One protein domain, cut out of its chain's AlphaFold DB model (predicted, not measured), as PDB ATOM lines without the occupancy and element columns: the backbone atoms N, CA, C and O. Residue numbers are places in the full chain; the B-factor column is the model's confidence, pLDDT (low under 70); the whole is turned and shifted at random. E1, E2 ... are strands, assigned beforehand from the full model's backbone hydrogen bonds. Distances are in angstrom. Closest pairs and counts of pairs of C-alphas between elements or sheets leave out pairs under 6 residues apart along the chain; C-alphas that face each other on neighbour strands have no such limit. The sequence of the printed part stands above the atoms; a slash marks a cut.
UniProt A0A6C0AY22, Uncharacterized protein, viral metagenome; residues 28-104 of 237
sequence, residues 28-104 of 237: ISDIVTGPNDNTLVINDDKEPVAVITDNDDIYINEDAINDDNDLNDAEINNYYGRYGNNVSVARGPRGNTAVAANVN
ATOM      1  N   ILE A  28     101.291  94.613 107.956       50.06
ATOM      2  CA  ILE A  28     102.140  93.538 108.455       50.06
ATOM      3  C   ILE A  28     103.220  93.364 107.405       50.06
ATOM      4  O   ILE A  28     102.984  92.837 106.321       50.06
ATOM      5  N   SER A  29     104.419  93.807 107.747       60.91
ATOM      6  CA  SER A  29     105.636  93.429 107.048       60.91
ATOM      7  C   SER A  29     105.803  91.908 107.055       60.91
ATOM      8  O   SER A  29     105.894  91.307 108.132       60.91
ATOM      9  N   ASP A  30     105.929  91.285 105.885       76.31
ATOM     10  CA  ASP A  30     106.395  89.903 105.825       76.31
ATOM     11  C   ASP A  30     107.866  89.848 106.273       76.31
ATOM     12  O   ASP A  30     108.749  90.488 105.692       76.31
ATOM     13  N   ILE A  31     108.127  89.060 107.320       79.94
ATOM     14  CA  ILE A  31     109.479  88.650 107.704       79.94
ATOM     15  C   ILE A  31     109.704  87.194 107.320       79.94
ATOM     16  O   ILE A  31     108.852  86.331 107.540       79.94
ATOM     17  N   VAL A  32     110.880  86.910 106.770       82.56
ATOM     18  CA  VAL A  32     111.303  85.551 106.433       82.56
ATOM     19  C   VAL A  32     112.549  85.222 107.238       82.56
ATOM     20  O   VAL A  32     113.619  85.783 107.002       82.56
ATOM     21  N   THR A  33     112.421  84.288 108.179       84.44
ATOM     22  CA  THR A  33     113.579  83.683 108.842       84.44
ATOM     23  C   THR A  33     114.209  82.667 107.892       84.44
ATOM     24  O   THR A  33     113.589  81.664 107.528       84.44
ATOM     25  N   GLY A  34     115.424  82.959 107.441       78.06
ATOM     26  CA  GLY A  34     116.225  82.091 106.587       78.06
ATOM     27  C   GLY A  34     117.034  81.056 107.378       78.06
ATOM     28  O   GLY A  34     116.899  80.931 108.597       78.06
ATOM     29  N   PRO A  35     117.911  80.300 106.693       75.75
ATOM     30  CA  PRO A  35     118.908  79.465 107.355       75.75
ATOM     31  C   PRO A  35     119.783  80.286 108.315       75.75
ATOM     32  O   PRO A  35     120.042  81.461 108.064       75.75
ATOM     33  N   ASN A  36     120.274  79.635 109.373       79.38
ATOM     34  CA  ASN A  36     121.133  80.209 110.422       79.38
ATOM     35  C   ASN A  36     120.483  81.290 111.315       79.38
ATOM     36  O   ASN A  36     121.200  82.002 111.998       79.38
ATOM     37  N   ASP A  37     119.150  81.394 111.365       81.50
ATOM     38  CA  ASP A  37     118.403  82.440 112.100       81.50
ATOM     39  C   ASP A  37     118.503  83.860 111.490       81.50
ATOM     40  O   ASP A  37     118.026  84.831 112.081       81.50
ATOM     41  N   ASN A  38     119.028  83.990 110.264       86.44
ATOM     42  CA  ASN A  38     118.996  85.245 109.505       86.44
ATOM     43  C   ASN A  38     117.546  85.732 109.322       86.44
ATOM     44  O   ASN A  38     116.683  84.958 108.910       86.44
ATOM     45  N   THR A  39     117.276  87.019 109.539       87.94
ATOM     46  CA  THR A  39     115.946  87.620 109.336       87.94
ATOM     47  C   THR A  39     115.958  88.561 108.140       87.94
ATOM     48  O   THR A  39     116.666  89.565 108.136       87.94
ATOM     49  N   LEU A  40     115.151  88.248 107.128       87.38
ATOM     50  CA  LEU A  40     114.888  89.110 105.979       87.38
ATOM     51  C   LEU A  40     113.589  89.893 106.208       87.38
ATOM     52  O   LEU A  40     112.545  89.293 106.466       87.38
ATOM     53  N   VAL A  41     113.654  91.216 106.073       87.19
ATOM     54  CA  VAL A  41     112.522  92.145 106.170       87.19
ATOM     55  C   VAL A  41     112.121  92.588 104.765       87.19
ATOM     56  O   VAL A  41     112.952  93.121 104.026       87.19
ATOM     57  N   ILE A  42     110.857  92.373 104.394       85.06
ATOM     58  CA  ILE A  42     110.359  92.544 103.021       85.06
ATOM     59  C   ILE A  42     109.287  93.645 102.969       85.06
ATOM     60  O   ILE A  42     108.433  93.717 103.857       85.06
ATOM     61  N   ASN A  43     109.332  94.513 101.950       75.88
ATOM     62  CA  ASN A  43     108.351  95.579 101.725       75.88
ATOM     63  C   ASN A  43     107.006  95.066 101.193       75.88
ATOM     64  O   ASN A  43     106.890  93.911 100.786       75.88
ATOM     65  N   ASP A  44     106.002  95.941 101.151       73.50
ATOM     66  CA  ASP A  44     104.674  95.633 100.600       73.50
ATOM     67  C   ASP A  44     104.766  95.214  99.113       73.50
ATOM     68  O   ASP A  44     104.122  94.254  98.682       73.50
ATOM     69  N   ASP A  45     105.686  95.833  98.362       73.75
ATOM     70  CA  ASP A  45     106.043  95.488  96.972       73.75
ATOM     71  C   ASP A  45     106.856  94.183  96.825       73.75
ATOM     72  O   ASP A  45     107.255  93.800  95.724       73.75
ATOM     73  N   LYS A  46     107.083  93.457  97.928       77.31
ATOM     74  CA  LYS A  46     107.902  92.232  98.033       77.31
ATOM     75  C   LYS A  46     109.401  92.425  97.801       77.31
ATOM     76  O   LYS A  46     110.131  91.450  97.616       77.31
ATOM     77  N   GLU A  47     109.872  93.663  97.867       80.88
ATOM     78  CA  GLU A  47     111.293  93.984  97.766       80.88
ATOM     79  C   GLU A  47     112.003  93.819  99.120       80.88
ATOM     80  O   GLU A  47     111.440  94.168 100.160       80.88
ATOM     81  N   PRO A  48     113.231  93.273  99.160       82.88
ATOM     82  CA  PRO A  48     113.991  93.148 100.397       82.88
ATOM     83  C   PRO A  48     114.424  94.540 100.876       82.88
ATOM     84  O   PRO A  48     115.103  95.252 100.144       82.88
ATOM     85  N   VAL A  49     114.052  94.920 102.101       87.75
ATOM     86  CA  VAL A  49     114.352  96.239 102.699       87.75
ATOM     87  C   VAL A  49     115.564  96.162 103.621       87.75
ATOM     88  O   VAL A  49     116.435  97.028 103.589       87.75
ATOM     89  N   ALA A  50     115.634  95.116 104.446       88.50
ATOM     90  CA  ALA A  50     116.753  94.892 105.352       88.50
ATOM     91  C   ALA A  50     116.997  93.400 105.600       88.50
ATOM     92  O   ALA A  50     116.070  92.589 105.577       88.50
ATOM     93  N   VAL A  51     118.247  93.049 105.887       89.25
ATOM     94  CA  VAL A  51     118.680  91.725 106.343       89.25
ATOM     95  C   VAL A  51     119.402  91.890 107.672       89.25
ATOM     96  O   VAL A  51     120.312  92.708 107.775       89.25
ATOM     97  N   ILE A  52     119.021  91.088 108.660       89.44
ATOM     98  CA  ILE A  52     119.750  90.896 109.917       89.44
ATOM     99  C   ILE A  52     120.382  89.503 109.855       89.44
ATOM    100  O   ILE A  52     119.668  88.521 109.629       89.44
ATOM    101  N   THR A  53     121.701  89.398 110.002       86.75
ATOM    102  CA  THR A  53     122.408  88.105 109.979       86.75
ATOM    103  C   THR A  53     122.411  87.410 111.341       86.75
ATOM    104  O   THR A  53     122.136  88.006 112.380       86.75
ATOM    105  N   ASP A  54     122.789  86.135 111.328       83.31
ATOM    106  CA  ASP A  54     123.147  85.305 112.480       83.31
ATOM    107  C   ASP A  54     124.228  85.916 113.392       83.31
ATOM    108  O   ASP A  54     124.290  85.599 114.584       83.31
ATOM    109  N   ASN A  55     125.060  86.798 112.831       83.75
ATOM    110  CA  ASN A  55     126.116  87.552 113.505       83.75
ATOM    111  C   ASN A  55     125.679  88.979 113.906       83.75
ATOM    112  O   ASN A  55     126.511  89.777 114.328       83.75
ATOM    113  N   ASP A  56     124.379  89.291 113.816       84.38
ATOM    114  CA  ASP A  56     123.769  90.615 114.031       84.38
ATOM    115  C   ASP A  56     124.174  91.715 113.038       84.38
ATOM    116  O   ASP A  56     123.800  92.876 113.228       84.38
ATOM    117  N   ASP A  57     124.881  91.393 111.955       85.50
ATOM    118  CA  ASP A  57     125.167  92.372 110.907       85.50
ATOM    119  C   ASP A  57     123.862  92.811 110.237       85.50
ATOM    120  O   ASP A  57     123.016  91.988 109.873       85.50
ATOM    121  N   ILE A  58     123.711  94.122 110.055       88.56
ATOM    122  CA  ILE A  58     122.557  94.714 109.386       88.56
ATOM    123  C   ILE A  58     122.978  95.175 107.994       88.56
ATOM    124  O   ILE A  58     123.849  96.032 107.853       88.56
ATOM    125  N   TYR A  59     122.288  94.665 106.978       88.69
ATOM    126  CA  TYR A  59     122.369  95.147 105.603       88.69
ATOM    127  C   TYR A  59     121.044  95.808 105.239       88.69
ATOM    128  O   TYR A  59     119.996  95.170 105.320       88.69
ATOM    129  N   ILE A  60     121.082  97.077 104.841       89.50
ATOM    130  CA  ILE A  60     119.915  97.818 104.355       89.50
ATOM    131  C   ILE A  60     119.991  97.875 102.831       89.50
ATOM    132  O   ILE A  60     121.060  98.120 102.275       89.50
ATOM    133  N   ASN A  61     118.866  97.653 102.158       87.00
ATOM    134  CA  ASN A  61     118.735  97.907 100.731       87.00
ATOM    135  C   ASN A  61     118.244  99.344 100.521       87.00
ATOM    136  O   ASN A  61     117.047  99.610 100.614       87.00
ATOM    137  N   GLU A  62     119.173 100.266 100.267       83.31
ATOM    138  CA  GLU A  62     118.866 101.690 100.068       83.31
ATOM    139  C   GLU A  62     117.968 101.930  98.840       83.31
ATOM    140  O   GLU A  62     117.130 102.827  98.876       83.31
ATOM    141  N   ASP A  63     118.047 101.082  97.805       82.31
ATOM    142  CA  ASP A  63     117.205 101.188  96.603       82.31
ATOM    143  C   ASP A  63     115.711 100.915  96.890       82.31
ATOM    144  O   ASP A  63     114.850 101.353  96.128       82.31
ATOM    145  N   ALA A  64     115.390 100.222  97.993       73.56
ATOM    146  CA  ALA A  64     114.017  99.944  98.438       73.56
ATOM    147  C   ALA A  64     113.469 100.993  99.435       73.56
ATOM    148  O   ALA A  64     112.387 100.805 100.006       73.56
ATOM    149  N   ILE A  65     114.210 102.081  99.681       78.88
ATOM    150  CA  ILE A  65     113.815 103.184 100.567       78.88
ATOM    151  C   ILE A  65     113.202 104.312  99.736       78.88
ATOM    152  O   ILE A  65     113.886 105.043  99.023       78.88
ATOM    153  N   ASN A  66     111.892 104.497  99.887       73.94
ATOM    154  CA  ASN A  66     111.168 105.622  99.305       73.94
ATOM    155  C   ASN A  66     111.074 106.745 100.344       73.94
ATOM    156  O   ASN A  66     110.115 106.795 101.120       73.94
ATOM    157  N   ASP A  67     112.083 107.623 100.346       67.12
ATOM    158  CA  ASP A  67     112.338 108.681 101.343       67.12
ATOM    159  C   ASP A  67     111.405 109.912 101.194       67.12
ATOM    160  O   ASP A  67     111.797 111.083 101.242       67.12
ATOM    161  N   ASP A  68     110.117 109.638 100.975       67.94
ATOM    162  CA  ASP A  68     109.050 110.630 100.954       67.94
ATOM    163  C   ASP A  68     108.731 111.051 102.399       67.94
ATOM    164  O   ASP A  68     108.164 110.289 103.188       67.94
ATOM    165  N   ASN A  69     109.055 112.307 102.720       64.06
ATOM    166  CA  ASN A  69     108.970 112.933 104.052       64.06
ATOM    167  C   ASN A  69     107.555 112.953 104.688       64.06
ATOM    168  O   ASN A  69     107.382 113.444 105.803       64.06
ATOM    169  N   ASP A  70     106.533 112.438 104.002       66.81
ATOM    170  CA  ASP A  70     105.145 112.342 104.464       66.81
ATOM    171  C   ASP A  70     104.929 111.079 105.327       66.81
ATOM    172  O   ASP A  70     104.066 110.248 105.052       66.81
ATOM    173  N   LEU A  71     105.744 110.902 106.375       68.75
ATOM    174  CA  LEU A  71     105.629 109.807 107.362       68.75
ATOM    175  C   LEU A  71     104.507 110.045 108.396       68.75
ATOM    176  O   LEU A  71     104.506 109.468 109.486       68.75
ATOM    177  N   ASN A  72     103.550 110.918 108.076       71.31
ATOM    178  CA  ASN A  72     102.365 111.126 108.895       71.31
ATOM    179  C   ASN A  72     101.538 109.829 108.901       71.31
ATOM    180  O   ASN A  72     101.281 109.250 107.847       71.31
ATOM    181  N   ASP A  73     101.162 109.367 110.094       76.31
ATOM    182  CA  ASP A  73     100.482 108.085 110.333       76.31
ATOM    183  C   ASP A  73     101.266 106.823 109.895       76.31
ATOM    184  O   ASP A  73     100.666 105.783 109.628       76.31
ATOM    185  N   ALA A  74     102.605 106.879 109.855       79.25
ATOM    186  CA  ALA A  74     103.432 105.711 109.540       79.25
ATOM    187  C   ALA A  74     103.438 104.632 110.646       79.25
ATOM    188  O   ALA A  74     103.609 104.933 111.832       79.25
ATOM    189  N   GLU A  75     103.328 103.359 110.254       81.94
ATOM    190  CA  GLU A  75     103.550 102.216 111.145       81.94
ATOM    191  C   GLU A  75     105.052 101.950 111.297       81.94
ATOM    192  O   GLU A  75     105.769 101.889 110.301       81.94
ATOM    193  N   ILE A  76     105.526 101.766 112.535       85.50
ATOM    194  CA  ILE A  76     106.936 101.503 112.850       85.50
ATOM    195  C   ILE A  76     107.078 100.096 113.433       85.50
ATOM    196  O   ILE A  76     106.641  99.834 114.555       85.50
ATOM    197  N   ASN A  77     107.759  99.220 112.697       85.94
ATOM    198  CA  ASN A  77     108.081  97.859 113.114       85.94
ATOM    199  C   ASN A  77     109.573  97.739 113.458       85.94
ATOM    200  O   ASN A  77     110.427  98.214 112.712       85.94
ATOM    201  N   ASN A  78     109.882  97.102 114.592       87.75
ATOM    202  CA  ASN A  78     111.245  96.927 115.102       87.75
ATOM    203  C   ASN A  78     111.637  95.446 115.076       87.75
ATOM    204  O   ASN A  78     111.044  94.643 115.800       87.75
ATOM    205  N   TYR A  79     112.655  95.099 114.293       86.25
ATOM    206  CA  TYR A  79     113.195  93.741 114.196       86.25
ATOM    207  C   TYR A  79     114.518  93.674 114.941       86.25
ATOM    208  O   TYR A  79     115.413  94.475 114.681       86.25
ATOM    209  N   TYR A  80     114.636  92.728 115.865       85.19
ATOM    210  CA  TYR A  80     115.797  92.592 116.735       85.19
ATOM    211  C   TYR A  80     116.660  91.418 116.286       85.19
ATOM    212  O   TYR A  80     116.156  90.312 116.089       85.19
ATOM    213  N   GLY A  81     117.958  91.670 116.173       81.81
ATOM    214  CA  GLY A  81     118.988  90.650 116.166       81.81
ATOM    215  C   GLY A  81     119.172  90.011 117.544       81.81
ATOM    216  O   GLY A  81     118.647  90.456 118.570       81.81
ATOM    217  N   ARG A  82     119.940  88.930 117.549       78.75
ATOM    218  CA  ARG A  82     120.275  88.085 118.692       78.75
ATOM    219  C   ARG A  82     121.231  88.754 119.684       78.75
ATOM    220  O   ARG A  82     121.168  88.447 120.875       78.75
ATOM    221  N   TYR A  83     122.113  89.627 119.207       79.31
ATOM    222  CA  TYR A  83     123.127  90.330 120.003       79.31
ATOM    223  C   TYR A  83     122.731  91.775 120.360       79.31
ATOM    224  O   TYR A  83     123.442  92.434 121.119       79.31
ATOM    225  N   GLY A  84     121.559  92.234 119.909       81.94
ATOM    226  CA  GLY A  84     120.940  93.503 120.300       81.94
ATOM    227  C   GLY A  84     120.968  94.590 119.226       81.94
ATOM    228  O   GLY A  84     120.399  95.666 119.448       81.94
ATOM    229  N   ASN A  85     121.562  94.328 118.059       86.19
ATOM    230  CA  ASN A  85     121.346  95.175 116.891       86.19
ATOM    231  C   ASN A  85     119.866  95.100 116.492       86.19
ATOM    232  O   ASN A  85     119.207  94.082 116.698       86.19
ATOM    233  N   ASN A  86     119.296  96.179 115.967       87.50
ATOM    234  CA  ASN A  86     117.914  96.165 115.495       87.50
ATOM    235  C   ASN A  86     117.694  97.101 114.308       87.50
ATOM    236  O   ASN A  86     118.463  98.034 114.079       87.50
ATOM    237  N   VAL A  87     116.634  96.831 113.553       88.69
ATOM    238  CA  VAL A  87     116.175  97.659 112.438       88.69
ATOM    239  C   VAL A  87     114.762  98.134 112.736       88.69
ATOM    240  O   VAL A  87     113.857  97.321 112.917       88.69
ATOM    241  N   SER A  88     114.570  99.447 112.737       88.38
ATOM    242  CA  SER A  88     113.265 100.090 112.671       88.38
ATOM    243  C   SER A  88     112.909 100.336 111.207       88.38
ATOM    244  O   SER A  88     113.628 101.052 110.511       88.38
ATOM    245  N   VAL A  89     111.797  99.776 110.735       85.56
ATOM    246  CA  VAL A  89     111.210 100.108 109.428       85.56
ATOM    247  C   VAL A  89     109.899 100.843 109.664       85.56
ATOM    248  O   VAL A  89     109.002 100.307 110.314       85.56
ATOM    249  N   ALA A  90     109.805 102.058 109.133       84.69
ATOM    250  CA  ALA A  90     108.605 102.877 109.131       84.69
ATOM    251  C   ALA A  90     107.950 102.839 107.740       84.69
ATOM    252  O   ALA A  90     108.634 103.097 106.749       84.69
ATOM    253  N   ARG A  91     106.647 102.548 107.653       80.75
ATOM    254  CA  ARG A  91     105.860 102.607 106.405       80.75
ATOM    255  C   ARG A  91     104.706 103.577 106.549       80.75
ATOM    256  O   ARG A  91     103.874 103.406 107.437       80.75
ATOM    257  N   GLY A  92     104.661 104.589 105.692       79.19
ATOM    258  CA  GLY A  92     103.551 105.531 105.629       79.19
ATOM    259  C   GLY A  92     102.388 105.021 104.765       79.19
ATOM    260  O   GLY A  92     102.570 104.118 103.943       79.19
ATOM    261  N   PRO A  93     101.193 105.636 104.868       73.00
ATOM    262  CA  PRO A  93      99.981 105.198 104.156       73.00
ATOM    263  C   PRO A  93     100.054 105.266 102.620       73.00
ATOM    264  O   PRO A  93      99.080 104.958 101.934       73.00
ATOM    265  N   ARG A  94     101.172 105.751 102.068       75.00
ATOM    266  CA  ARG A  94     101.371 106.055 100.645       75.00
ATOM    267  C   ARG A  94     102.426 105.156  99.986       75.00
ATOM    268  O   ARG A  94     102.783 105.414  98.842       75.00
ATOM    269  N   GLY A  95     102.925 104.138 100.697       73.94
ATOM    270  CA  GLY A  95     104.028 103.269 100.254       73.94
ATOM    271  C   GLY A  95     105.427 103.860 100.492       73.94
ATOM    272  O   GLY A  95     106.439 103.234 100.177       73.94
ATOM    273  N   ASN A  96     105.510 105.057 101.079       80.00
ATOM    274  CA  ASN A  96     106.775 105.632 101.520       80.00
ATOM    275  C   ASN A  96     107.351 104.806 102.675       80.00
ATOM    276  O   ASN A  96     106.642 104.449 103.615       80.00
ATOM    277  N   THR A  97     108.637 104.479 102.581       79.50
ATOM    278  CA  THR A  97     109.312 103.546 103.488       79.50
ATOM    279  C   THR A  97     110.618 104.169 103.939       79.50
ATOM    280  O   THR A  97     111.463 104.463 103.101       79.50
ATOM    281  N   ALA A  98     110.792 104.321 105.249       81.75
ATOM    282  CA  ALA A  98     112.025 104.787 105.869       81.75
ATOM    283  C   ALA A  98     112.610 103.691 106.769       81.75
ATOM    284  O   ALA A  98     111.877 102.946 107.423       81.75
ATOM    285  N   VAL A  99     113.938 103.591 106.817       83.62
ATOM    286  CA  VAL A  99     114.653 102.551 107.567       83.62
ATOM    287  C   VAL A  99     115.710 103.195 108.448       83.62
ATOM    288  O   VAL A  99     116.501 104.011 107.984       83.62
ATOM    289  N   ALA A 100     115.756 102.797 109.715       85.44
ATOM    290  CA  ALA A 100     116.811 103.171 110.643       85.44
ATOM    291  C   ALA A 100     117.376 101.913 111.308       85.44
ATOM    292  O   ALA A 100     116.649 101.167 111.959       85.44
ATOM    293  N   ALA A 101     118.680 101.683 111.170       86.19
ATOM    294  CA  ALA A 101     119.375 100.640 111.915       86.19
ATOM    295  C   ALA A 101     119.961 101.205 113.210       86.19
ATOM    296  O   ALA A 101     120.676 102.209 113.205       86.19
ATOM    297  N   ASN A 102     119.710 100.521 114.319       86.62
ATOM    298  CA  ASN A 102     120.406 100.730 115.573       86.62
ATOM    299  C   ASN A 102     121.419  99.595 115.758       86.62
ATOM    300  O   ASN A 102     121.090  98.500 116.218       86.62
ATOM    301  N   VAL A 103     122.664  99.861 115.363       82.38
ATOM    302  CA  VAL A 103     123.788  98.949 115.590       82.38
ATOM    303  C   VAL A 103     124.308  99.184 117.010       82.38
ATOM    304  O   VAL A 103     125.176 100.029 117.240       82.38
ATOM    305  N   ASN A 104     123.776  98.427 117.968       72.38
ATOM    306  CA  ASN A 104     124.363  98.258 119.296       72.38
ATOM    307  C   ASN A 104     125.627  97.400 119.196       72.38
ATOM    308  O   ASN A 104     125.681  96.301 119.739       72.38
TER     309      ASN A 104
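This is residues 28 to 104 of the 237 residues of an uncharacterized protein of viral metagenome (UniProt A0A6C0AY22). Two small sheets make a sandwich, only partly face to face: E3 and E4 of the first lie over E6 and E7 of the second, with the strands of the two sheets at 13 degrees, while E1 lies beyond the overlap. The chain crosses once between them, through residues 61 to 74. The printed part has 77 residues with seven named strands, E1 to E7, and no named helix; the sheets, both antiparallel, run E1 E2 E3 E4 and E5 E6 E7. The class is all strand, though just 33 residues are in named elements; the whole is compact, with a radius of gyration of the C-alphas of 11.9 A and spans of 35 by 24 by 21 A.

E1, residues 31 to 33, and E2, residues 39 to 42, form a hairpin, with N 32 and O 40 at 2.9 A. E3, residues 48 to 52, follows antiparallel to E2, with N 41 and O 50 at 2.8 A. E4, residues 58 to 60, closes this meander, each strand the antiparallel neighbour of the one before; N 51 and O 59 are 2.8 A apart. E5, residues 75 to 80, E6, residues 86 to 91, and E7, residues 97 to 102, form the second meander, with N 77 and O 89 at 2.9 A and N 88 and O 100 at 2.8 A. Between the sheets, the closest C-alphas of E4 and E7 are those of Ile 58 and Ala 101, 7.2 A, and of E3 and E6 those of Ala 50 and Val 87, 7.6 A. E1 and E6 are apart.

E1 begins at C-alpha 31, (109.479, 88.650, 107.704). E5, E6 and E7 measure 16.5, 16.4 and 16.6 A. E7 ends at C-alpha 102, (120.406, 100.730, 115.573).

The C-alphas farthest apart, Asn 36 and Asp 70, are 36.4 A apart. The printed part has no cut; the link E4 to E5 is long. Residues 28 to 29 and 67 to 71 have pLDDT under 70.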